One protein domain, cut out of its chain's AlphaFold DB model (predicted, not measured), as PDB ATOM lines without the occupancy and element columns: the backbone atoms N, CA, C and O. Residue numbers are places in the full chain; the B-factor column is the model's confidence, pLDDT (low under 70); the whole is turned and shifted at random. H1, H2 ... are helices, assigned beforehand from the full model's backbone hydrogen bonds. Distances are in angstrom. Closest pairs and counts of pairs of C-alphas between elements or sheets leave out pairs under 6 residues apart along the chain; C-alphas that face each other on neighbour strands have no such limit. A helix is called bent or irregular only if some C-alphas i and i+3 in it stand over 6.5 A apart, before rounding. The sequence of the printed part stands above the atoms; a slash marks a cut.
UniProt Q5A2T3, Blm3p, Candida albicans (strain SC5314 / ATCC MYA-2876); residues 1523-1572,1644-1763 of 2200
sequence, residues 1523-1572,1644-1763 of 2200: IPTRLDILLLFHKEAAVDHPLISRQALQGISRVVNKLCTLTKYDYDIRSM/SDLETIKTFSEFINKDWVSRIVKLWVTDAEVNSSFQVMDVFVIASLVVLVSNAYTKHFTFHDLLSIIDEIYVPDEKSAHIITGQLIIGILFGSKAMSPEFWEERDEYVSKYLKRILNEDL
ATOM      1  N   ILE A1523      31.628  34.534 -21.859       92.17
ATOM      2  CA  ILE A1523      32.192  33.279 -21.340       92.17
ATOM      3  C   ILE A1523      31.745  32.122 -22.254       92.17
ATOM      4  O   ILE A1523      30.547  31.977 -22.468       92.17
ATOM      5  N   PRO A1524      32.635  31.269 -22.790       91.84
ATOM      6  CA  PRO A1524      32.222  30.131 -23.617       91.84
ATOM      7  C   PRO A1524      31.332  29.131 -22.862       91.84
ATOM      8  O   PRO A1524      31.545  28.865 -21.675       91.84
ATOM      9  N   THR A1525      30.341  28.565 -23.556       94.68
ATOM     10  CA  THR A1525      29.458  27.535 -22.992       94.68
ATOM     11  C   THR A1525      30.228  26.237 -22.793       94.68
ATOM     12  O   THR A1525      30.895  25.762 -23.711       94.68
ATOM     13  N   ARG A1526      30.122  25.634 -21.606       95.51
ATOM     14  CA  ARG A1526      30.851  24.403 -21.275       95.51
ATOM     15  C   ARG A1526      29.935  23.196 -21.088       95.51
ATOM     16  O   ARG A1526      28.978  23.238 -20.316       95.51
ATOM     17  N   LEU A1527      30.277  22.092 -21.758       96.36
ATOM     18  CA  LEU A1527      29.530  20.833 -21.688       96.36
ATOM     19  C   LEU A1527      29.582  20.197 -20.291       96.36
ATOM     20  O   LEU A1527      28.558  19.754 -19.786       96.36
ATOM     21  N   ASP A1528      30.751  20.160 -19.656       95.66
ATOM     22  CA  ASP A1528      30.948  19.534 -18.342       95.66
ATOM     23  C   ASP A1528      30.104  20.184 -17.229       95.66
ATOM     24  O   ASP A1528      29.492  19.474 -16.431       95.66
ATOM     25  N   ILE A1529      29.985  21.516 -17.222       96.57
ATOM     26  CA  ILE A1529      29.121  22.256 -16.288       96.57
ATOM     27  C   ILE A1529      27.634  21.982 -16.566       96.57
ATOM     28  O   ILE A1529      26.860  21.773 -15.633       96.57
ATOM     29  N   LEU A1530      27.217  21.932 -17.836       96.41
ATOM     30  CA  LEU A1530      25.841  21.566 -18.193       96.41
ATOM     31  C   LEU A1530      25.498  20.128 -17.772       96.41
ATOM     32  O   LEU A1530      24.388  19.875 -17.301       96.41
ATOM     33  N   LEU A1531      26.445  19.192 -17.890       96.29
ATOM     34  CA  LEU A1531      26.282  17.817 -17.410       96.29
ATOM     35  C   LEU A1531      26.212  17.743 -15.879       96.29
ATOM     36  O   LEU A1531      25.434  16.947 -15.349       96.29
ATOM     37  N   LEU A1532      26.955  18.597 -15.166       95.36
ATOM     38  CA  LEU A1532      26.804  18.755 -13.719       95.36
ATOM     39  C   LEU A1532      25.394  19.254 -13.372       95.36
ATOM     40  O   LEU A1532      24.724  18.631 -12.552       95.36
ATOM     41  N   PHE A1533      24.901  20.309 -14.033       96.69
ATOM     42  CA  PHE A1533      23.530  20.779 -13.816       96.69
ATOM     43  C   PHE A1533      22.491  19.697 -14.130       96.69
ATOM     44  O   PHE A1533      21.549  19.519 -13.366       96.69
ATOM     45  N   HIS A1534      22.664  18.923 -15.203       95.86
ATOM     46  CA  HIS A1534      21.775  17.803 -15.518       95.86
ATOM     47  C   HIS A1534      21.739  16.754 -14.395       95.86
ATOM     48  O   HIS A1534      20.660  16.314 -13.991       95.86
ATOM     49  N   LYS A1535      22.911  16.361 -13.885       93.57
ATOM     50  CA  LYS A1535      23.040  15.378 -12.803       93.57
ATOM     51  C   LYS A1535      22.379  15.878 -11.514       93.57
ATOM     52  O   LYS A1535      21.571  15.156 -10.935       93.57
ATOM     53  N   GLU A1536      22.692  17.103 -11.095       93.80
ATOM     54  CA  GLU A1536      22.210  17.675  -9.829       93.80
ATOM     55  C   GLU A1536      20.726  18.081  -9.883       93.80
ATOM     56  O   GLU A1536      20.029  18.042  -8.870       93.80
ATOM     57  N   ALA A1537      20.190  18.375 -11.071       94.16
ATOM     58  CA  ALA A1537      18.761  18.617 -11.268       94.16
ATOM     59  C   ALA A1537      17.880  17.411 -10.888       94.16
ATOM     60  O   ALA A1537      16.754  17.606 -10.437       94.16
ATOM     61  N   ALA A1538      18.381  16.179 -11.036       90.03
ATOM     62  CA  ALA A1538      17.638  14.946 -10.750       90.03
ATOM     63  C   ALA A1538      17.801  14.422  -9.310       90.03
ATOM     64  O   ALA A1538      17.344  13.315  -9.014       90.03
ATOM     65  N   VAL A1539      18.478  15.174  -8.437       89.62
ATOM     66  CA  VAL A1539      18.652  14.835  -7.019       89.62
ATOM     67  C   VAL A1539      17.376  15.163  -6.243       89.62
ATOM     68  O   VAL A1539      16.765  16.209  -6.463       89.62
ATOM     69  N   ASP A1540      17.019  14.318  -5.271       86.56
ATOM     70  CA  ASP A1540      15.843  14.470  -4.394       86.56
ATOM     71  C   ASP A1540      16.009  15.598  -3.342       86.56
ATOM     72  O   ASP A1540      15.623  15.463  -2.181       86.56
ATOM     73  N   HIS A1541      16.622  16.726  -3.722       89.20
ATOM     74  CA  HIS A1541      16.773  17.920  -2.894       89.20
ATOM     75  C   HIS A1541      16.257  19.158  -3.655       89.20
ATOM     76  O   HIS A1541      16.956  19.661  -4.541       89.20
ATOM     77  N   PRO A1542      15.094  19.732  -3.280       85.13
ATOM     78  CA  PRO A1542      14.420  20.784  -4.052       85.13
ATOM     79  C   PRO A1542      15.290  22.004  -4.394       85.13
ATOM     80  O   PRO A1542      15.257  22.486  -5.523       85.13
ATOM     81  N   LEU A1543      16.108  22.488  -3.447       88.24
ATOM     82  CA  LEU A1543      16.971  23.661  -3.672       88.24
ATOM     83  C   LEU A1543      18.106  23.401  -4.673       88.24
ATOM     84  O   LEU A1543      18.358  24.243  -5.529       88.24
ATOM     85  N   ILE A1544      18.773  22.241  -4.586       92.48
ATOM     86  CA  ILE A1544      19.823  21.851  -5.540       92.48
ATOM     87  C   ILE A1544      19.197  21.698  -6.923       92.48
ATOM     88  O   ILE A1544      19.686  22.289  -7.885       92.48
ATOM     89  N   SER A1545      18.084  20.960  -6.992       93.95
ATOM     90  CA  SER A1545      17.383  20.697  -8.243       93.95
ATOM     91  C   SER A1545      17.000  21.999  -8.955       93.95
ATOM     92  O   SER A1545      17.378  22.211 -10.107       93.95
ATOM     93  N   ARG A1546      16.354  22.940  -8.251       90.86
ATOM     94  CA  ARG A1546      15.979  24.246  -8.819       90.86
ATOM     95  C   ARG A1546      17.180  25.092  -9.232       90.86
ATOM     96  O   ARG A1546      17.142  25.681 -10.312       90.86
ATOM     97  N   GLN A1547      18.246  25.138  -8.431       92.99
ATOM     98  CA  GLN A1547      19.444  25.912  -8.773       92.99
ATOM     99  C   GLN A1547      20.119  25.374 -10.042       92.99
ATOM    100  O   GLN A1547      20.538  26.145 -10.908       92.99
ATOM    101  N   ALA A1548      20.188  24.050 -10.179       96.30
ATOM    102  CA  ALA A1548      20.719  23.396 -11.366       96.30
ATOM    103  C   ALA A1548      19.856  23.677 -12.612       96.30
ATOM    104  O   ALA A1548      20.380  24.025 -13.672       96.30
ATOM    105  N   LEU A1549      18.528  23.608 -12.477       95.62
ATOM    106  CA  LEU A1549      17.587  23.917 -13.559       95.62
ATOM    107  C   LEU A1549      17.633  25.392 -13.971       95.62
ATOM    108  O   LEU A1549      17.575  25.700 -15.163       95.62
ATOM    109  N   GLN A1550      17.815  26.303 -13.014       91.41
ATOM    110  CA  GLN A1550      18.078  27.711 -13.297       91.41
ATOM    111  C   GLN A1550      19.380  27.880 -14.088       91.41
ATOM    112  O   GLN A1550      19.411  28.659 -15.041       91.41
ATOM    113  N   GLY A1551      20.430  27.127 -13.740       94.39
ATOM    114  CA  GLY A1551      21.674  27.059 -14.507       94.39
ATOM    115  C   GLY A1551      21.435  26.707 -15.973       94.39
ATOM    116  O   GLY A1551      21.850  27.454 -16.860       94.39
ATOM    117  N   ILE A1552      20.688  25.629 -16.230       95.78
ATOM    118  CA  ILE A1552      20.328  25.193 -17.588       95.78
ATOM    119  C   ILE A1552      19.525  26.278 -18.315       95.78
ATOM    120  O   ILE A1552      19.878  26.664 -19.429       95.78
ATOM    121  N   SER A1553      18.471  26.808 -17.687       93.18
ATOM    122  CA  SER A1553      17.597  27.809 -18.311       93.18
ATOM    123  C   SER A1553      18.348  29.103 -18.649       93.18
ATOM    124  O   SER A1553      18.187  29.634 -19.749       93.18
ATOM    125  N   ARG A1554      19.243  29.576 -17.769       92.71
ATOM    126  CA  ARG A1554      20.091  30.755 -18.019       92.71
ATOM    127  C   ARG A1554      21.044  30.547 -19.194       92.71
ATOM    128  O   ARG A1554      21.171  31.449 -20.019       92.71
ATOM    129  N   VAL A1555      21.670  29.372 -19.312       94.57
ATOM    130  CA  VAL A1555      22.547  29.054 -20.454       94.57
ATOM    131  C   VAL A1555      21.749  28.982 -21.755       94.57
ATOM    132  O   VAL A1555      22.149  29.586 -22.748       94.57
ATOM    133  N   VAL A1556      20.590  28.317 -21.759       92.55
ATOM    134  CA  VAL A1556      19.715  28.276 -22.944       92.55
ATOM    135  C   VAL A1556      19.282  29.690 -23.339       92.55
ATOM    136  O   VAL A1556      19.377  30.051 -24.509       92.55
ATOM    137  N   ASN A1557      18.884  30.524 -22.376       90.13
ATOM    138  CA  ASN A1557      18.468  31.898 -22.645       90.13
ATOM    139  C   ASN A1557      19.623  32.765 -23.184       90.13
ATOM    140  O   ASN A1557      19.426  33.559 -24.107       90.13
ATOM    141  N   LYS A1558      20.848  32.563 -22.683       92.54
ATOM    142  CA  LYS A1558      22.070  33.151 -23.251       92.54
ATOM    143  C   LYS A1558      22.269  32.749 -24.715       92.54
ATOM    144  O   LYS A1558      22.533  33.617 -25.540       92.54
ATOM    145  N   LEU A1559      22.113  31.472 -25.065       92.97
ATOM    146  CA  LEU A1559      22.264  31.003 -26.451       92.97
ATOM    147  C   LEU A1559      21.167  31.553 -27.376       92.97
ATOM    148  O   LEU A1559      21.454  31.988 -28.495       92.97
ATOM    149  N   CYS A1560      19.918  31.596 -26.899       89.20
ATOM    150  CA  CYS A1560      18.814  32.250 -27.604       89.20
ATOM    151  C   CYS A1560      19.122  33.728 -27.860       89.20
ATOM    152  O   CYS A1560      18.911  34.229 -28.962       89.20
ATOM    153  N   THR A1561      19.666  34.406 -26.853       87.94
ATOM    154  CA  THR A1561      20.082  35.803 -26.941       87.94
ATOM    155  C   THR A1561      21.201  35.996 -27.957       87.94
ATOM    156  O   THR A1561      21.046  36.800 -28.865       87.94
ATOM    157  N   LEU A1562      22.293  35.232 -27.880       90.12
ATOM    158  CA  LEU A1562      23.403  35.330 -28.834       90.12
ATOM    159  C   LEU A1562      22.934  35.113 -30.278       90.12
ATOM    160  O   LEU A1562      23.322  35.866 -31.166       90.12
ATOM    161  N   THR A1563      22.026  34.161 -30.498       88.57
ATOM    162  CA  THR A1563      21.436  33.914 -31.821       88.57
ATOM    163  C   THR A1563      20.640  35.115 -32.338       88.57
ATOM    164  O   THR A1563      20.745  35.453 -33.512       88.57
ATOM    165  N   LYS A1564      19.853  35.788 -31.482       85.35
ATOM    166  CA  LYS A1564      19.050  36.966 -31.874       85.35
ATOM    167  C   LYS A1564      19.903  38.130 -32.406       85.35
ATOM    168  O   LYS A1564      19.351  38.995 -33.082       85.35
ATOM    169  N   TYR A1565      21.200  38.152 -32.098       87.27
ATOM    170  CA  TYR A1565      22.149  39.200 -32.488       87.27
ATOM    171  C   TYR A1565      23.338  38.651 -33.295       87.27
ATOM    172  O   TYR A1565      24.374  39.304 -33.364       87.27
ATOM    173  N   ASP A1566      23.231  37.444 -33.864       87.64
ATOM    174  CA  ASP A1566      24.297  36.797 -34.649       87.64
ATOM    175  C   ASP A1566      25.674  36.778 -33.941       87.64
ATOM    176  O   ASP A1566      26.722  36.917 -34.572       87.64
ATOM    177  N   TYR A1567      25.672  36.611 -32.612       90.20
ATOM    178  CA  TYR A1567      26.844  36.671 -31.726       90.20
ATOM    179  C   TYR A1567      27.583  38.026 -31.682       90.20
ATOM    180  O   TYR A1567      28.633  38.129 -31.044       90.20
ATOM    181  N   ASP A1568      27.036  39.093 -32.271       89.72
ATOM    182  CA  ASP A1568      27.569  40.444 -32.113       89.72
ATOM    183  C   ASP A1568      27.040  41.105 -30.831       89.72
ATOM    184  O   ASP A1568      25.995  41.758 -30.801       89.72
ATOM    185  N   ILE A1569      27.805  40.964 -29.747       88.27
ATOM    186  CA  ILE A1569      27.478  41.536 -28.434       88.27
ATOM    187  C   ILE A1569      27.371  43.068 -28.505       88.27
ATOM    188  O   ILE A1569      26.572  43.663 -27.783       88.27
ATOM    189  N   ARG A1570      28.113  43.738 -29.402       89.96
ATOM    190  CA  ARG A1570      28.049  45.201 -29.533       89.96
ATOM    191  C   ARG A1570      26.661  45.663 -29.985       89.96
ATOM    192  O   ARG A1570      26.168  46.666 -29.471       89.96
ATOM    193  N   SER A1571      26.026  44.907 -30.880       89.94
ATOM    194  CA  SER A1571      24.664  45.160 -31.366       89.94
ATOM    195  C   SER A1571      23.607  45.071 -30.246       89.94
ATOM    196  O   SER A1571      22.563  45.706 -30.349       89.94
ATOM    197  N   MET A1572      23.875  44.372 -29.130       86.34
ATOM    198  CA  MET A1572      22.968  44.304 -27.963       86.34
ATOM    199  C   MET A1572      22.925  45.605 -27.153       86.34
ATOM    200  O   MET A1572      21.915  45.920 -26.521       86.34
ATOM    201  N   SER A1644      30.787  25.380 -31.871       91.99
ATOM    202  CA  SER A1644      31.143  24.928 -30.520       91.99
ATOM    203  C   SER A1644      29.925  24.851 -29.595       91.99
ATOM    204  O   SER A1644      29.709  23.829 -28.943       91.99
ATOM    205  N   ASP A1645      29.088  25.889 -29.579       94.83
ATOM    206  CA  ASP A1645      27.849  25.913 -28.800       94.83
ATOM    207  C   ASP A1645      26.846  24.887 -29.335       94.83
ATOM    208  O   ASP A1645      26.159  24.232 -28.553       94.83
ATOM    209  N   LEU A1646      26.786  24.699 -30.660       94.17
ATOM    210  CA  LEU A1646      25.919  23.704 -31.286       94.17
ATOM    211  C   LEU A1646      26.302  22.275 -30.886       94.17
ATOM    212  O   LEU A1646      25.425  21.472 -30.572       94.17
ATOM    213  N   GLU A1647      27.594  21.943 -30.914       93.77
ATOM    214  CA  GLU A1647      28.098  20.639 -30.466       93.77
ATOM    215  C   GLU A1647      27.812  20.424 -28.976       93.77
ATOM    216  O   GLU A1647      27.287  19.377 -28.584       93.77
ATOM    217  N   THR A1648      28.070  21.449 -28.162       95.64
ATOM    218  CA  THR A1648      27.843  21.431 -26.713       95.64
ATOM    219  C   THR A1648      26.373  21.201 -26.377       95.64
ATOM    220  O   THR A1648      26.049  20.275 -25.632       95.64
ATOM    221  N   ILE A1649      25.459  21.990 -26.955       94.78
ATOM    222  CA  ILE A1649      24.035  21.893 -26.628       94.78
ATOM    223  C   ILE A1649      23.417  20.597 -27.148       94.78
ATOM    224  O   ILE A1649      22.576  20.020 -26.461       94.78
ATOM    225  N   LYS A1650      23.841  20.099 -28.321       93.10
ATOM    226  CA  LYS A1650      23.370  18.812 -28.850       93.10
ATOM    227  C   LYS A1650      23.801  17.666 -27.951       93.10
ATOM    228  O   LYS A1650      22.956  16.872 -27.562       93.10
ATOM    229  N   THR A1651      25.077  17.632 -27.568       94.08
ATOM    230  CA  THR A1651      25.615  16.586 -26.691       94.08
ATOM    231  C   THR A1651      24.931  16.603 -25.325       94.08
ATOM    232  O   THR A1651      24.496  15.564 -24.847       94.08
ATOM    233  N   PHE A1652      24.753  17.781 -24.718       95.18
ATOM    234  CA  PHE A1652      23.980  17.931 -23.479       95.18
ATOM    235  C   PHE A1652      22.529  17.444 -23.633       95.18
ATOM    236  O   PHE A1652      22.019  16.719 -22.779       95.18
ATOM    237  N   SER A1653      21.870  17.806 -24.737       94.07
ATOM    238  CA  SER A1653      20.458  17.481 -24.976       94.07
ATOM    239  C   SER A1653      20.201  15.983 -25.176       94.07
ATOM    240  O   SER A1653      19.068  15.542 -24.992       94.07
ATOM    241  N   GLU A1654      21.219  15.175 -25.500       93.33
ATOM    242  CA  GLU A1654      21.104  13.709 -25.534       93.33
ATOM    243  C   GLU A1654      20.842  13.105 -24.144       93.33
ATOM    244  O   GLU A1654      20.231  12.044 -24.042       93.33
ATOM    245  N   PHE A1655      21.235  13.780 -23.061       93.44
ATOM    246  CA  PHE A1655      20.993  13.295 -21.699       93.44
ATOM    247  C   PHE A1655      19.564  13.574 -21.212       93.44
ATOM    248  O   PHE A1655      19.098  12.943 -20.261       93.44
ATOM    249  N   ILE A1656      18.829  14.470 -21.878       94.94
ATOM    250  CA  ILE A1656      17.432  14.764 -21.550       94.94
ATOM    251  C   ILE A1656      16.541  13.639 -22.084       94.94
ATOM    252  O   ILE A1656      16.460  13.391 -23.288       94.94
ATOM    253  N   ASN A1657      15.842  12.967 -21.173       95.19
ATOM    254  CA  ASN A1657      14.896  11.897 -21.471       95.19
ATOM    255  C   ASN A1657      13.653  11.999 -20.572       95.19
ATOM    256  O   ASN A1657      13.631  12.757 -19.597       95.19
ATOM    257  N   LYS A1658      12.614  11.222 -20.896       94.70
ATOM    258  CA  LYS A1658      11.329  11.269 -20.184       94.70
ATOM    259  C   LYS A1658      11.453  10.936 -18.691       94.70
ATOM    260  O   LYS A1658      10.787  11.583 -17.887       94.70
ATOM    261  N   ASP A1659      12.300   9.977 -18.307       93.66
ATOM    262  CA  ASP A1659      12.486   9.589 -16.897       93.66
ATOM    263  C   ASP A1659      13.082  10.735 -16.068       93.66
ATOM    264  O   ASP A1659      12.576  11.054 -14.991       93.66
ATOM    265  N   TRP A1660      14.099  11.411 -16.612       94.94
ATOM    266  CA  TRP A1660      14.745  12.553 -15.967       94.94
ATOM    267  C   TRP A1660      13.755  13.696 -15.708       94.94
ATOM    268  O   TRP A1660      13.629  14.153 -14.571       94.94
ATOM    269  N   VAL A1661      12.986  14.099 -16.730       95.07
ATOM    270  CA  VAL A1661      11.970  15.158 -16.583       95.07
ATOM    271  C   VAL A1661      10.882  14.724 -15.595       95.07
ATOM    272  O   VAL A1661      10.529  15.483 -14.696       95.07
ATOM    273  N   SER A1662      10.389  13.486 -15.696       94.20
ATOM    274  CA  SER A1662       9.329  12.973 -14.812       94.20
ATOM    275  C   SER A1662       9.732  12.997 -13.339       94.20
ATOM    276  O   SER A1662       8.906  13.292 -12.478       94.20
ATOM    277  N   ARG A1663      11.000  12.701 -13.029       93.12
ATOM    278  CA  ARG A1663      11.526  12.735 -11.659       93.12
ATOM    279  C   ARG A1663      11.538  14.150 -11.084       93.12
ATOM    280  O   ARG A1663      11.081  14.348  -9.964       93.12
ATOM    281  N   ILE A1664      11.988  15.124 -11.875       94.72
ATOM    282  CA  ILE A1664      12.004  16.544 -11.493       94.72
ATOM    283  C   ILE A1664      10.587  17.051 -11.233       94.72
ATOM    284  O   ILE A1664      10.327  17.668 -10.205       94.72
ATOM    285  N   VAL A1665       9.647  16.757 -12.131       93.56
ATOM    286  CA  VAL A1665       8.274  17.244 -11.972       93.56
ATOM    287  C   VAL A1665       7.584  16.570 -10.775       93.56
ATOM    288  O   VAL A1665       6.876  17.243 -10.033       93.56
ATOM    289  N   LYS A1666       7.842  15.282 -10.498       91.65
ATOM    290  CA  LYS A1666       7.373  14.621  -9.260       91.65
ATOM    291  C   LYS A1666       7.946  15.269  -7.995       91.65
ATOM    292  O   LYS A1666       7.228  15.422  -7.006       91.65
ATOM    293  N   LEU A1667       9.211  15.690  -8.033       90.58
ATOM    294  CA  LEU A1667       9.816  16.458  -6.946       90.58
ATOM    295  C   LEU A1667       9.115  17.814  -6.770       90.58
ATOM    296  O   LEU A1667       8.832  18.201  -5.640       90.58
ATOM    297  N   TRP A1668       8.776  18.509  -7.860       91.71
ATOM    298  CA  TRP A1668       8.004  19.754  -7.796       91.71
ATOM    299  C   TRP A1668       6.605  19.559  -7.208       91.71
ATOM    300  O   TRP A1668       6.162  20.408  -6.441       91.71
ATOM    301  N   VAL A1669       5.921  18.451  -7.514       89.55
ATOM    302  CA  VAL A1669       4.621  18.110  -6.904       89.55
ATOM    303  C   VAL A1669       4.775  17.942  -5.398       89.55
ATOM    304  O   VAL A1669       4.069  18.605  -4.645       89.55
ATOM    305  N   THR A1670       5.768  17.158  -4.976       87.01
ATOM    306  CA  THR A1670       6.075  16.937  -3.555       87.01
ATOM    307  C   THR A1670       6.408  18.258  -2.846       87.01
ATOM    308  O   THR A1670       5.969  18.506  -1.728       87.01
ATOM    309  N   ASP A1671       7.153  19.154  -3.500       85.15
ATOM    310  CA  ASP A1671       7.459  20.480  -2.951       85.15
ATOM    311  C   ASP A1671       6.221  21.394  -2.905       85.15
ATOM    312  O   ASP A1671       6.034  22.144  -1.948       85.15
ATOM    313  N   ALA A1672       5.336  21.316  -3.901       85.92
ATOM    314  CA  ALA A1672       4.089  22.074  -3.948       85.92
ATOM    315  C   ALA A1672       3.050  21.579  -2.927       85.92
ATOM    316  O   ALA A1672       2.258  22.393  -2.444       85.92
ATOM    317  N   GLU A1673       3.061  20.294  -2.555       84.50
ATOM    318  CA  GLU A1673       2.278  19.766  -1.425       84.50
ATOM    319  C   GLU A1673       2.651  20.475  -0.115       84.50
ATOM    320  O   GLU A1673       1.779  20.763   0.706       84.50
ATOM    321  N   VAL A1674       3.930  20.829   0.049       80.88
ATOM    322  CA  VAL A1674       4.446  21.531   1.232       80.88
ATOM    323  C   VAL A1674       4.263  23.050   1.123       80.88
ATOM    324  O   VAL A1674       3.758  23.674   2.055       80.88
ATOM    325  N   ASN A1675       4.651  23.658  -0.005       78.22
ATOM    326  CA  ASN A1675       4.762  25.116  -0.150       78.22
ATOM    327  C   ASN A1675       3.539  25.790  -0.800       78.22
ATOM    328  O   ASN A1675       3.394  27.006  -0.688       78.22
ATOM    329  N   SER A1676       2.639  25.044  -1.460       75.61
ATOM    330  CA  SER A1676       1.391  25.541  -2.082       75.61
ATOM    331  C   SER A1676       1.532  26.819  -2.940       75.61
ATOM    332  O   SER A1676       0.557  27.558  -3.112       75.61
ATOM    333  N   SER A1677       2.720  27.094  -3.491       77.13
ATOM    334  CA  SER A1677       3.056  28.342  -4.185       77.13
ATOM    335  C   SER A1677       3.344  28.123  -5.671       77.13
ATOM    336  O   SER A1677       3.889  27.101  -6.088       77.13
ATOM    337  N   PHE A1678       2.951  29.096  -6.493       81.76
ATOM    338  CA  PHE A1678       3.230  29.094  -7.925       81.76
ATOM    339  C   PHE A1678       4.652  29.617  -8.182       81.76
ATOM    340  O   PHE A1678       4.965  30.742  -7.801       81.76
ATOM    341  N   GLN A1679       5.500  28.821  -8.834       85.09
ATOM    342  CA  GLN A1679       6.913  29.121  -9.063       85.09
ATOM    343  C   GLN A1679       7.142  29.535 -10.523       85.09
ATOM    344  O   GLN A1679       6.996  28.735 -11.444       85.09
ATOM    345  N   VAL A1680       7.519  30.796 -10.753       84.83
ATOM    346  CA  VAL A1680       7.759  31.326 -12.114       84.83
ATOM    347  C   VAL A1680       9.028  30.728 -12.740       84.83
ATOM    348  O   VAL A1680       9.120  30.589 -13.956       84.83
ATOM    349  N   MET A1681      10.001  30.312 -11.926       86.21
ATOM    350  CA  MET A1681      11.233  29.680 -12.412       86.21
ATOM    351  C   MET A1681      10.958  28.377 -13.165       86.21
ATOM    352  O   MET A1681      11.521  28.154 -14.237       86.21
ATOM    353  N   ASP A1682      10.038  27.565 -12.649       90.36
ATOM    354  CA  ASP A1682       9.665  26.281 -13.239       90.36
ATOM    355  C   ASP A1682       9.040  26.498 -14.636       90.36
ATOM    356  O   ASP A1682       9.339  25.773 -15.585       90.36
ATOM    357  N   VAL A1683       8.288  27.593 -14.823       91.47
ATOM    358  CA  VAL A1683       7.752  28.021 -16.130       91.47
ATOM    359  C   VAL A1683       8.870  28.288 -17.146       91.47
ATOM    360  O   VAL A1683       8.784  27.828 -18.288       91.47
ATOM    361  N   PHE A1684       9.929  29.006 -16.757       89.47
ATOM    362  CA  PHE A1684      11.052  29.306 -17.655       89.47
ATOM    363  C   PHE A1684      11.867  28.064 -18.016       89.47
ATOM    364  O   PHE A1684      12.291  27.931 -19.162       89.47
ATOM    365  N   VAL A1685      12.035  27.130 -17.077       93.58
ATOM    366  CA  VAL A1685      12.702  25.842 -17.327       93.58
ATOM    367  C   VAL A1685      11.960  25.053 -18.406       93.58
ATOM    368  O   VAL A1685      12.576  24.571 -19.359       93.58
ATOM    369  N   ILE A1686      10.632  24.971 -18.310       95.16
ATOM    370  CA  ILE A1686       9.811  24.286 -19.316       95.16
ATOM    371  C   ILE A1686       9.830  25.028 -20.654       95.16
ATOM    372  O   ILE A1686       9.934  24.387 -21.701       95.16
ATOM    373  N   ALA A1687       9.812  26.362 -20.651       92.75
ATOM    374  CA  ALA A1687       9.969  27.138 -21.879       92.75
ATOM    375  C   ALA A1687      11.323  26.855 -22.561       92.75
ATOM    376  O   ALA A1687      11.364  26.647 -23.774       92.75
ATOM    377  N   SER A1688      12.419  26.762 -21.795       92.92
ATOM    378  CA  SER A1688      13.737  26.359 -22.309       92.92
ATOM    379  C   SER A1688      13.725  24.939 -22.886       92.92
ATOM    380  O   SER A1688      14.307  24.703 -23.943       92.92
ATOM    381  N   LEU A1689      13.032  23.995 -22.242       94.37
ATOM    382  CA  LEU A1689      12.891  22.628 -22.748       94.37
ATOM    383  C   LEU A1689      12.150  22.594 -24.095       94.37
ATOM    384  O   LEU A1689      12.585  21.911 -25.022       94.37
ATOM    385  N   VAL A1690      11.082  23.383 -24.241       94.03
ATOM    386  CA  VAL A1690      10.340  23.517 -25.507       94.03
ATOM    387  C   VAL A1690      11.218  24.070 -26.629       94.03
ATOM    388  O   VAL A1690      11.105  23.600 -27.764       94.03
ATOM    389  N   VAL A1691      12.126  25.007 -26.335       92.29
ATOM    390  CA  VAL A1691      13.099  25.525 -27.315       92.29
ATOM    391  C   VAL A1691      14.012  24.408 -27.834       92.29
ATOM    392  O   VAL A1691      14.221  24.302 -29.045       92.29
ATOM    393  N   LEU A1692      14.534  23.556 -26.943       93.94
ATOM    394  CA  LEU A1692      15.425  22.447 -27.316       93.94
ATOM    395  C   LEU A1692      14.704  21.386 -28.160       93.94
ATOM    396  O   LEU A1692      15.237  20.948 -29.184       93.94
ATOM    397  N   VAL A1693      13.480  21.019 -27.766       94.32
ATOM    398  CA  VAL A1693      12.630  20.074 -28.512       94.32
ATOM    399  C   VAL A1693      12.290  20.633 -29.896       94.32
ATOM    400  O   VAL A1693      12.431  19.934 -30.896       94.32
ATOM    401  N   SER A1694      11.934  21.918 -29.978       92.66
ATOM    402  CA  SER A1694      11.563  22.585 -31.235       92.66
ATOM    403  C   SER A1694      12.707  22.707 -32.240       92.66
ATOM    404  O   SER A1694      12.466  22.841 -33.436       92.66
ATOM    405  N   ASN A1695      13.956  22.650 -31.775       92.30
ATOM    406  CA  ASN A1695      15.146  22.622 -32.626       92.30
ATOM    407  C   ASN A1695      15.635  21.197 -32.943       92.30
ATOM    408  O   ASN A1695      16.682  21.039 -33.572       92.30
ATOM    409  N   ALA A1696      14.896  20.165 -32.518       90.97
ATOM    410  CA  ALA A1696      15.262  18.757 -32.655       90.97
ATOM    411  C   ALA A1696      16.641  18.417 -32.048       90.97
ATOM    412  O   ALA A1696      17.378  17.579 -32.574       90.97
ATOM    413  N   TYR A1697      17.012  19.076 -30.943       93.06
ATOM    414  CA  TYR A1697      18.256  18.777 -30.223       93.06
ATOM    415  C   TYR A1697      18.091  17.617 -29.230       93.06
ATOM    416  O   TYR A1697      19.059  16.916 -28.945       93.06
ATOM    417  N   THR A1698      16.877  17.367 -28.732       91.99
ATOM    418  CA  THR A1698      16.577  16.284 -27.782       91.99
ATOM    419  C   THR A1698      16.280  14.966 -28.502       91.99
ATOM    420  O   THR A1698      15.185  14.736 -29.008       91.99
ATOM    421  N   LYS A1699      17.251  14.049 -28.538       90.07
ATOM    422  CA  LYS A1699      17.116  12.749 -29.227       90.07
ATOM    423  C   LYS A1699      16.240  11.732 -28.483       90.07
ATOM    424  O   LYS A1699      15.604  10.891 -29.113       90.07
ATOM    425  N   HIS A1700      16.241  11.788 -27.152       92.70
ATOM    426  CA  HIS A1700      15.588  10.816 -26.263       92.70
ATOM    427  C   HIS A1700      14.371  11.392 -25.519       92.70
ATOM    428  O   HIS A1700      13.870  10.778 -24.576       92.70
ATOM    429  N   PHE A1701      13.900  12.566 -25.943       94.94
ATOM    430  CA  PHE A1701      12.738  13.240 -25.384       94.94
ATOM    431  C   PHE A1701      11.999  13.991 -26.488       94.94
ATOM    432  O   PHE A1701      12.594  14.797 -27.204       94.94
ATOM    433  N   THR A1702      10.709  13.713 -26.626       93.86
ATOM    434  CA  THR A1702       9.840  14.310 -27.644       93.86
ATOM    435  C   THR A1702       8.831  15.276 -27.023       93.86
ATOM    436  O   THR A1702       8.618  15.287 -25.811       93.86
ATOM    437  N   PHE A1703       8.167  16.085 -27.852       94.07
ATOM    438  CA  PHE A1703       7.078  16.945 -27.380       94.07
ATOM    439  C   PHE A1703       5.916  16.124 -26.797       94.07
ATOM    440  O   PHE A1703       5.410  16.447 -25.724       94.07
ATOM    441  N   HIS A1704       5.572  15.001 -27.432       93.67
ATOM    442  CA  HIS A1704       4.576  14.060 -26.920       93.67
ATOM    443  C   HIS A1704       4.956  13.502 -25.535       93.67
ATOM    444  O   HIS A1704       4.090  13.338 -24.676       93.67
ATOM    445  N   ASP A1705       6.246  13.248 -25.276       96.02
ATOM    446  CA  ASP A1705       6.698  12.832 -23.944       96.02
ATOM    447  C   ASP A1705       6.405  13.910 -22.894       96.02
ATOM    448  O   ASP A1705       5.871  13.582 -21.835       96.02
ATOM    449  N   LEU A1706       6.671  15.189 -23.196       94.82
ATOM    450  CA  LEU A1706       6.352  16.315 -22.307       94.82
ATOM    451  C   LEU A1706       4.855  16.392 -21.986       94.82
ATOM    452  O   LEU A1706       4.490  16.573 -20.826       94.82
ATOM    453  N   LEU A1707       3.994  16.222 -22.993       95.51
ATOM    454  CA  LEU A1707       2.543  16.193 -22.794       95.51
ATOM    455  C   LEU A1707       2.128  14.990 -21.938       95.51
ATOM    456  O   LEU A1707       1.385  15.144 -20.975       95.51
ATOM    457  N   SER A1708       2.679  13.805 -22.205       95.22
ATOM    458  CA  SER A1708       2.350  12.602 -21.432       95.22
ATOM    459  C   SER A1708       2.737  12.695 -19.947       95.22
ATOM    460  O   SER A1708       2.072  12.092 -19.111       95.22
ATOM    461  N   ILE A1709       3.763  13.480 -19.592       95.57
ATOM    462  CA  ILE A1709       4.137  13.732 -18.187       95.57
ATOM    463  C   ILE A1709       3.030  14.497 -17.451       95.57
ATOM    464  O   ILE A1709       2.778  14.229 -16.279       95.57
ATOM    465  N   ILE A1710       2.344  15.421 -18.132       94.34
ATOM    466  CA  ILE A1710       1.201  16.136 -17.553       94.34
ATOM    467  C   ILE A1710       0.076  15.140 -17.233       94.34
ATOM    468  O   ILE A1710      -0.472  15.179 -16.133       94.34
ATOM    469  N   ASP A1711      -0.220  14.201 -18.140       93.33
ATOM    470  CA  ASP A1711      -1.218  13.144 -17.908       93.33
ATOM    471  C   ASP A1711      -0.856  12.209 -16.745       93.33
ATOM    472  O   ASP A1711      -1.742  11.778 -16.011       93.33
ATOM    473  N   GLU A1712       0.428  11.894 -16.569       92.91
ATOM    474  CA  GLU A1712       0.908  11.014 -15.496       92.91
ATOM    475  C   GLU A1712       0.841  11.659 -14.104       92.91
ATOM    476  O   GLU A1712       0.742  10.943 -13.107       92.91
ATOM    477  N   ILE A1713       0.926  12.989 -14.027       90.42
ATOM    478  CA  ILE A1713       1.045  13.737 -12.766       90.42
ATOM    479  C   ILE A1713      -0.285  14.338 -12.320       90.42
ATOM    480  O   ILE A1713      -0.505  14.556 -11.130       90.42
ATOM    481  N   TYR A1714      -1.178  14.632 -13.259       92.89
ATOM    482  CA  TYR A1714      -2.421  15.302 -12.937       92.89
ATOM    483  C   TYR A1714      -3.387  14.403 -12.157       92.89
ATOM    484  O   TYR A1714      -3.888  13.393 -12.657       92.89
ATOM    485  N   VAL A1715      -3.721  14.840 -10.944       90.70
ATOM    486  CA  VAL A1715      -4.740  14.235 -10.084       90.70
ATOM    487  C   VAL A1715      -5.850  15.272  -9.853       90.70
ATOM    488  O   VAL A1715      -5.566  16.331  -9.293       90.70
ATOM    489  N   PRO A1716      -7.106  15.004 -10.268       87.23
ATOM    490  CA  PRO A1716      -8.200  15.983 -10.217       87.23
ATOM    491  C   PRO A1716      -8.482  16.589  -8.840       87.23
ATOM    492  O   PRO A1716      -8.786  17.774  -8.733       87.23
ATOM    493  N   ASP A1717      -8.367  15.788  -7.782       85.87
ATOM    494  CA  ASP A1717      -8.713  16.209  -6.422       85.87
ATOM    495  C   ASP A1717      -7.526  16.851  -5.674       85.87
ATOM    496  O   ASP A1717      -7.672  17.284  -4.530       85.87
ATOM    497  N   GLU A1718      -6.342  16.926  -6.294       88.77
ATOM    498  CA  GLU A1718      -5.101  17.307  -5.619       88.77
ATOM    499  C   GLU A1718      -4.602  18.701  -6.032       88.77
ATOM    500  O   GLU A1718      -4.264  18.981  -7.185       88.77
ATOM    501  N   LYS A1719      -4.515  19.612  -5.059       88.44
ATOM    502  CA  LYS A1719      -4.153  21.016  -5.299       88.44
ATOM    503  C   LYS A1719      -2.731  21.196  -5.858       88.44
ATOM    504  O   LYS A1719      -2.546  21.988  -6.779       88.44
ATOM    505  N   SER A1720      -1.741  20.489  -5.317       89.76
ATOM    506  CA  SER A1720      -0.337  20.467  -5.784       89.76
ATOM    507  C   SER A1720      -0.246  20.054  -7.255       89.76
ATOM    508  O   SER A1720       0.384  20.757  -8.050       89.76
ATOM    509  N   ALA A1721      -0.953  18.987  -7.644       91.43
ATOM    510  CA  ALA A1721      -1.021  18.524  -9.026       91.43
ATOM    511  C   ALA A1721      -1.560  19.616  -9.966       91.43
ATOM    512  O   ALA A1721      -1.003  19.832 -11.044       91.43
ATOM    513  N   HIS A1722      -2.577  20.379  -9.546       92.80
ATOM    514  CA  HIS A1722      -3.071  21.536 -10.302       92.80
ATOM    515  C   HIS A1722      -2.047  22.672 -10.433       92.80
ATOM    516  O   HIS A1722      -1.949  23.260 -11.511       92.80
ATOM    517  N   ILE A1723      -1.296  22.995  -9.371       91.79
ATOM    518  CA  ILE A1723      -0.261  24.046  -9.405       91.79
ATOM    519  C   ILE A1723       0.788  23.700 -10.458       91.79
ATOM    520  O   ILE A1723       1.053  24.509 -11.351       91.79
ATOM    521  N   ILE A1724       1.349  22.493 -10.373       93.74
ATOM    522  CA  ILE A1724       2.409  22.043 -11.277       93.74
ATOM    523  C   ILE A1724       1.883  21.899 -12.702       93.74
ATOM    524  O   ILE A1724       2.500  22.409 -13.630       93.74
ATOM    525  N   THR A1725       0.694  21.321 -12.888       94.25
ATOM    526  CA  THR A1725       0.042  21.257 -14.208       94.25
ATOM    527  C   THR A1725      -0.126  22.651 -14.817       94.25
ATOM    528  O   THR A1725       0.189  22.860 -15.987       94.25
ATOM    529  N   GLY A1726      -0.554  23.637 -14.022       93.19
ATOM    530  CA  GLY A1726      -0.646  25.030 -14.454       93.19
ATOM    531  C   GLY A1726       0.705  25.613 -14.878       93.19
ATOM    532  O   GLY A1726       0.788  26.238 -15.934       93.19
ATOM    533  N   GLN A1727       1.770  25.381 -14.103       93.66
ATOM    534  CA  GLN A1727       3.129  25.837 -14.431       93.66
ATOM    535  C   GLN A1727       3.663  25.197 -15.719       93.66
ATOM    536  O   GLN A1727       4.174  25.911 -16.580       93.66
ATOM    537  N   LEU A1728       3.497  23.880 -15.883       95.42
ATOM    538  CA  LEU A1728       3.907  23.150 -17.085       95.42
ATOM    539  C   LEU A1728       3.199  23.698 -18.329       95.42
ATOM    540  O   LEU A1728       3.850  24.002 -19.327       95.42
ATOM    541  N   ILE A1729       1.875  23.884 -18.259       95.86
ATOM    542  CA  ILE A1729       1.094  24.426 -19.376       95.86
ATOM    543  C   ILE A1729       1.526  25.864 -19.689       95.86
ATOM    544  O   ILE A1729       1.746  26.181 -20.856       95.86
ATOM    545  N   ILE A1730       1.699  26.736 -18.687       94.14
ATOM    546  CA  ILE A1730       2.190  28.107 -18.927       94.14
ATOM    547  C   ILE A1730       3.588  28.069 -19.550       94.14
ATOM    548  O   ILE A1730       3.838  28.817 -20.489       94.14
ATOM    549  N   GLY A1731       4.469  27.173 -19.100       93.74
ATOM    550  CA  GLY A1731       5.801  26.981 -19.669       93.74
ATOM    551  C   GLY A1731       5.761  26.575 -21.142       93.74
ATOM    552  O   GLY A1731       6.472  27.156 -21.961       93.74
ATOM    553  N   ILE A1732       4.867  25.652 -21.512       95.59
ATOM    554  CA  ILE A1732       4.635  25.259 -22.912       95.59
ATOM    555  C   ILE A1732       4.126  26.446 -23.746       95.59
ATOM    556  O   ILE A1732       4.578  26.678 -24.873       95.59
ATOM    557  N   LEU A1733       3.202  27.232 -23.194       94.60
ATOM    558  CA  LEU A1733       2.628  28.396 -23.872       94.60
ATOM    559  C   LEU A1733       3.620  29.565 -23.974       94.60
ATOM    560  O   LEU A1733       3.625  30.271 -24.978       94.60
ATOM    561  N   PHE A1734       4.521  29.742 -23.008       90.32
ATOM    562  CA  PHE A1734       5.640  30.687 -23.097       90.32
ATOM    563  C   PHE A1734       6.662  30.230 -24.143       90.32
ATOM    564  O   PHE A1734       7.076  31.021 -24.992       90.32
ATOM    565  N   GLY A1735       6.998  28.935 -24.145       89.39
ATOM    566  CA  GLY A1735       7.856  28.307 -25.151       89.39
ATOM    567  C   GLY A1735       7.300  28.403 -26.576       89.39
ATOM    568  O   GLY A1735       8.056  28.314 -27.540       89.39
ATOM    569  N   SER A1736       6.001  28.681 -26.735       88.15
ATOM    570  CA  SER A1736       5.357  28.838 -28.044       88.15
ATOM    571  C   SER A1736       5.918  29.982 -28.891       88.15
ATOM    572  O   SER A1736       5.780  29.943 -30.110       88.15
ATOM    573  N   LYS A1737       6.593  30.972 -28.285       86.67
ATOM    574  CA  LYS A1737       7.302  32.028 -29.033       86.67
ATOM    575  C   LYS A1737       8.436  31.482 -29.907       86.67
ATOM    576  O   LYS A1737       8.756  32.079 -30.927       86.67
ATOM    577  N   ALA A1738       9.020  30.358 -29.503       84.71
ATOM    578  CA  ALA A1738      10.135  29.692 -30.166       84.71
ATOM    579  C   ALA A1738       9.798  28.221 -30.473       84.71
ATOM    580  O   ALA A1738      10.676  27.359 -30.477       84.71
ATOM    581  N   MET A1739       8.515  27.928 -30.715       91.57
ATOM    582  CA  MET A1739       8.038  26.583 -31.024       91.57
ATOM    583  C   MET A1739       7.977  26.345 -32.533       91.57
ATOM    584  O   MET A1739       7.462  27.182 -33.279       91.57
ATOM    585  N   SER A1740       8.455  25.177 -32.967       91.03
ATOM    586  CA  SER A1740       8.344  24.734 -34.362       91.03
ATOM    587  C   SER A1740       6.864  24.617 -34.771       91.03
ATOM    588  O   SER A1740       6.067  24.086 -33.991       91.03
ATOM    589  N   PRO A1741       6.469  25.070 -35.980       89.77
ATOM    590  CA  PRO A1741       5.076  25.026 -36.437       89.77
ATOM    591  C   PRO A1741       4.417  23.645 -36.414       89.77
ATOM    592  O   PRO A1741       3.198  23.550 -36.302       89.77
ATOM    593  N   GLU A1742       5.208  22.575 -36.491       90.19
ATOM    594  CA  GLU A1742       4.714  21.195 -36.470       90.19
ATOM    595  C   GLU A1742       4.032  20.802 -35.146       90.19
ATOM    596  O   GLU A1742       3.181  19.919 -35.147       90.19
ATOM    597  N   PHE A1743       4.339  21.491 -34.040       93.32
ATOM    598  CA  PHE A1743       3.765  21.205 -32.718       93.32
ATOM    599  C   PHE A1743       2.540  22.061 -32.375       93.32
ATOM    600  O   PHE A1743       1.905  21.831 -31.347       93.32
ATOM    601  N   TRP A1744       2.189  23.061 -33.190       91.41
ATOM    602  CA  TRP A1744       1.131  24.022 -32.846       91.41
ATOM    603  C   TRP A1744      -0.247  23.373 -32.707       91.41
ATOM    604  O   TRP A1744      -0.976  23.678 -31.762       91.41
ATOM    605  N   GLU A1745      -0.603  22.475 -33.630       91.87
ATOM    606  CA  GLU A1745      -1.901  21.796 -33.610       91.87
ATOM    607  C   GLU A1745      -2.007  20.825 -32.428       91.87
ATOM    608  O   GLU A1745      -2.980  20.890 -31.677       91.87
ATOM    609  N   GLU A1746      -0.969  20.009 -32.209       93.92
ATOM    610  CA  GLU A1746      -0.879  19.077 -31.079       93.92
ATOM    611  C   GLU A1746      -0.963  19.819 -29.736       93.92
ATOM    612  O   GLU A1746      -1.758  19.449 -28.871       93.92
ATOM    613  N   ARG A1747      -0.209  20.920 -29.586       94.83
ATOM    614  CA  ARG A1747      -0.245  21.793 -28.404       94.83
ATOM    615  C   ARG A1747      -1.654  22.312 -28.141       94.83
ATOM    616  O   ARG A1747      -2.160  22.182 -27.027       94.83
ATOM    617  N   ASP A1748      -2.264  22.950 -29.137       93.72
ATOM    618  CA  ASP A1748      -3.556  23.603 -28.960       93.72
ATOM    619  C   ASP A1748      -4.656  22.593 -28.658       93.72
ATOM    620  O   ASP A1748      -5.489  22.845 -27.786       93.72
ATOM    621  N   GLU A1749      -4.670  21.452 -29.346       94.94
ATOM    622  CA  GLU A1749      -5.665  20.409 -29.119       94.94
ATOM    623  C   GLU A1749      -5.516  19.786 -27.727       94.94
ATOM    624  O   GLU A1749      -6.509  19.668 -27.000       94.94
ATOM    625  N   TYR A1750      -4.280  19.496 -27.309       95.37
ATOM    626  CA  TYR A1750      -3.987  18.956 -25.986       95.37
ATOM    627  C   TYR A1750      -4.384  19.923 -24.865       95.37
ATOM    628  O   TYR A1750      -5.213  19.589 -24.015       95.37
ATOM    629  N   VAL A1751      -3.845  21.148 -24.878       96.10
ATOM    630  CA  VAL A1751      -4.071  22.132 -23.809       96.10
ATOM    631  C   VAL A1751      -5.544  22.532 -23.743       96.10
ATOM    632  O   VAL A1751      -6.113  22.614 -22.655       96.10
ATOM    633  N   SER A1752      -6.204  22.723 -24.890       95.00
ATOM    634  CA  SER A1752      -7.631  23.069 -24.912       95.00
ATOM    635  C   SER A1752      -8.498  21.947 -24.350       95.00
ATOM    636  O   SER A1752      -9.451  22.219 -23.617       95.00
ATOM    637  N   LYS A1753      -8.185  20.682 -24.664       93.41
ATOM    638  CA  LYS A1753      -8.869  19.519 -24.084       93.41
ATOM    639  C   LYS A1753      -8.675  19.476 -22.567       93.41
ATOM    640  O   LYS A1753      -9.652  19.275 -21.845       93.41
ATOM    641  N   TYR A1754      -7.457  19.735 -22.094       91.47
ATOM    642  CA  TYR A1754      -7.124  19.759 -20.671       91.47
ATOM    643  C   TYR A1754      -7.873  20.851 -19.913       91.47
ATOM    644  O   TYR A1754      -8.567  20.575 -18.937       91.47
ATOM    645  N   LEU A1755      -7.814  22.092 -20.403       93.78
ATOM    646  CA  LEU A1755      -8.532  23.210 -19.797       93.78
ATOM    647  C   LEU A1755     -10.044  22.977 -19.812       93.78
ATOM    648  O   LEU A1755     -10.716  23.306 -18.842       93.78
ATOM    649  N   LYS A1756     -10.608  22.376 -20.868       93.40
ATOM    650  CA  LYS A1756     -12.038  22.027 -20.893       93.40
ATOM    651  C   LYS A1756     -12.399  21.020 -19.805       93.40
ATOM    652  O   LYS A1756     -13.389  21.251 -19.120       93.40
ATOM    653  N   ARG A1757     -11.609  19.955 -19.630       92.54
ATOM    654  CA  ARG A1757     -11.801  18.973 -18.550       92.54
ATOM    655  C   ARG A1757     -11.773  19.668 -17.189       92.54
ATOM    656  O   ARG A1757     -12.759  19.621 -16.462       92.54
ATOM    657  N   ILE A1758     -10.705  20.414 -16.910       92.11
ATOM    658  CA  ILE A1758     -10.521  21.094 -15.624       92.11
ATOM    659  C   ILE A1758     -11.668  22.058 -15.341       92.11
ATOM    660  O   ILE A1758     -12.275  22.036 -14.276       92.11
ATOM    661  N   LEU A1759     -11.992  22.905 -16.315       90.17
ATOM    662  CA  LEU A1759     -12.940  23.986 -16.111       90.17
ATOM    663  C   LEU A1759     -14.415  23.531 -16.158       90.17
ATOM    664  O   LEU A1759     -15.289  24.271 -15.702       90.17
ATOM    665  N   ASN A1760     -14.721  22.354 -16.713       86.73
ATOM    666  CA  ASN A1760     -16.072  21.778 -16.708       86.73
ATOM    667  C   ASN A1760     -16.290  20.817 -15.534       86.73
ATOM    668  O   ASN A1760     -17.333  20.877 -14.877       86.73
ATOM    669  N   GLU A1761     -15.324  19.944 -15.264       87.15
ATOM    670  CA  GLU A1761     -15.478  18.785 -14.379       87.15
ATOM    671  C   GLU A1761     -14.772  19.023 -13.037       87.15
ATOM    672  O   GLU A1761     -15.453  19.004 -12.008       87.15
ATOM    673  N   ASP A1762     -13.486  19.397 -13.061       91.18
ATOM    674  CA  ASP A1762     -12.579  19.314 -11.898       91.18
ATOM    675  C   ASP A1762     -12.452  20.619 -11.069       91.18
ATOM    676  O   ASP A1762     -11.733  20.667 -10.072       91.18
ATOM    677  N   LEU A1763     -13.131  21.715 -11.439       88.83
ATOM    678  CA  LEU A1763     -13.087  22.971 -10.668       88.83
ATOM    679  C   LEU A1763     -13.677  22.821  -9.258       88.83
ATOM    680  O   LEU A1763     -14.858  22.503  -9.094       88.83
TER     681      LEU A1763
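What this domain is: This is residues 1523 to 1572 and 1644 to 1763 of the 2200 residues of the protein "Blm3p" of Candida albicans (strain SC5314 / ATCC MYA-2876) (UniProt Q5A2T3). H6 runs through the middle of a compact, all-helix body, crossed between H2 on one side and H8 on the other. The hairpin of H1 and H2, with H4 next to H1, makes one end; H7, H8 and H9, side by side, make the other, and H5 bridges H2 to H7 and H8. The printed part has 170 residues with nine named helices, H1 to H9 in chain order, and no named strand. The radius of gyration of the C-alphas is 16.2 A, and the spans are 51 by 36 by 30 A.

How they stand to each other: H1, residues 1527 to 1537, and H2, residues 1542 to 1564, form a helical hairpin, closest at C-alphas 1537 and 1545, 3.9 A. H3, residues 1569 to 1572, is close to H2 but not clearly touching, at 7.4 A between C-alphas 1569 and 1562. H4, residues 1644 to 1653, touches H1, closest at C-alphas 1648 and 1527, 5.3 A. H5, residues 1658 to 1675, touches H2 with residues 1664 to 1671 alone, closest at C-alphas 1667 and 1542, 6.9 A. H6, residues 1680 to 1694, touches H2 at a steep tilt of 51 degrees, closest at C-alphas 1685 and 1553, 5.4 A. H7, residues 1703 to 1713, touches H5 at its residues 1658 to 1666 alone, closest at C-alphas 1705 and 1658, 6.2 A. H8, residues 1719 to 1738, touches H6, closest at C-alphas 1735 and 1687, 4.1 A. H8 touches H5 too, closest at C-alphas 1720 and 1672, 5.1 A. H9, residues 1741 to 1762, is close to H8 but not clearly touching, at 7.2 A between C-alphas 1751 and 1729. H7, H8 and H9 form an up and down bundle, each running against the one before. Every O i to N i+4 pair is within hydrogen-bond range in H1, H2, H4 and H6, but 13 of 14 in H5, 6 of 7 in H7, 14 of 16 in H8 and 16 of 18 in H9; H3 is too short for one.

Where its parts are: H1 begins at C-alpha 1527 (29.530, 20.833, -21.688). From first to last C-alpha, H2 measures 32.5 A, H9 30.8 A and H8 30.0 A. H9 is irregular, with C-alphas 1742 and 1745 7.2 A apart, and ends at C-alpha 1762 (-12.579, 19.314, -11.898).

The domain as a whole: The C-alphas farthest apart, of Arg 1570 and Glu 1761, are 53.1 A apart. Residues 1573 to 1643 are not printed, with 21.2 A between C-alphas 1572 and 1644. Of the links printed whole, H6 to H7 is short and the others are tight. Mean pLDDT of the printed part is 91.7, and no printed residue is under 70.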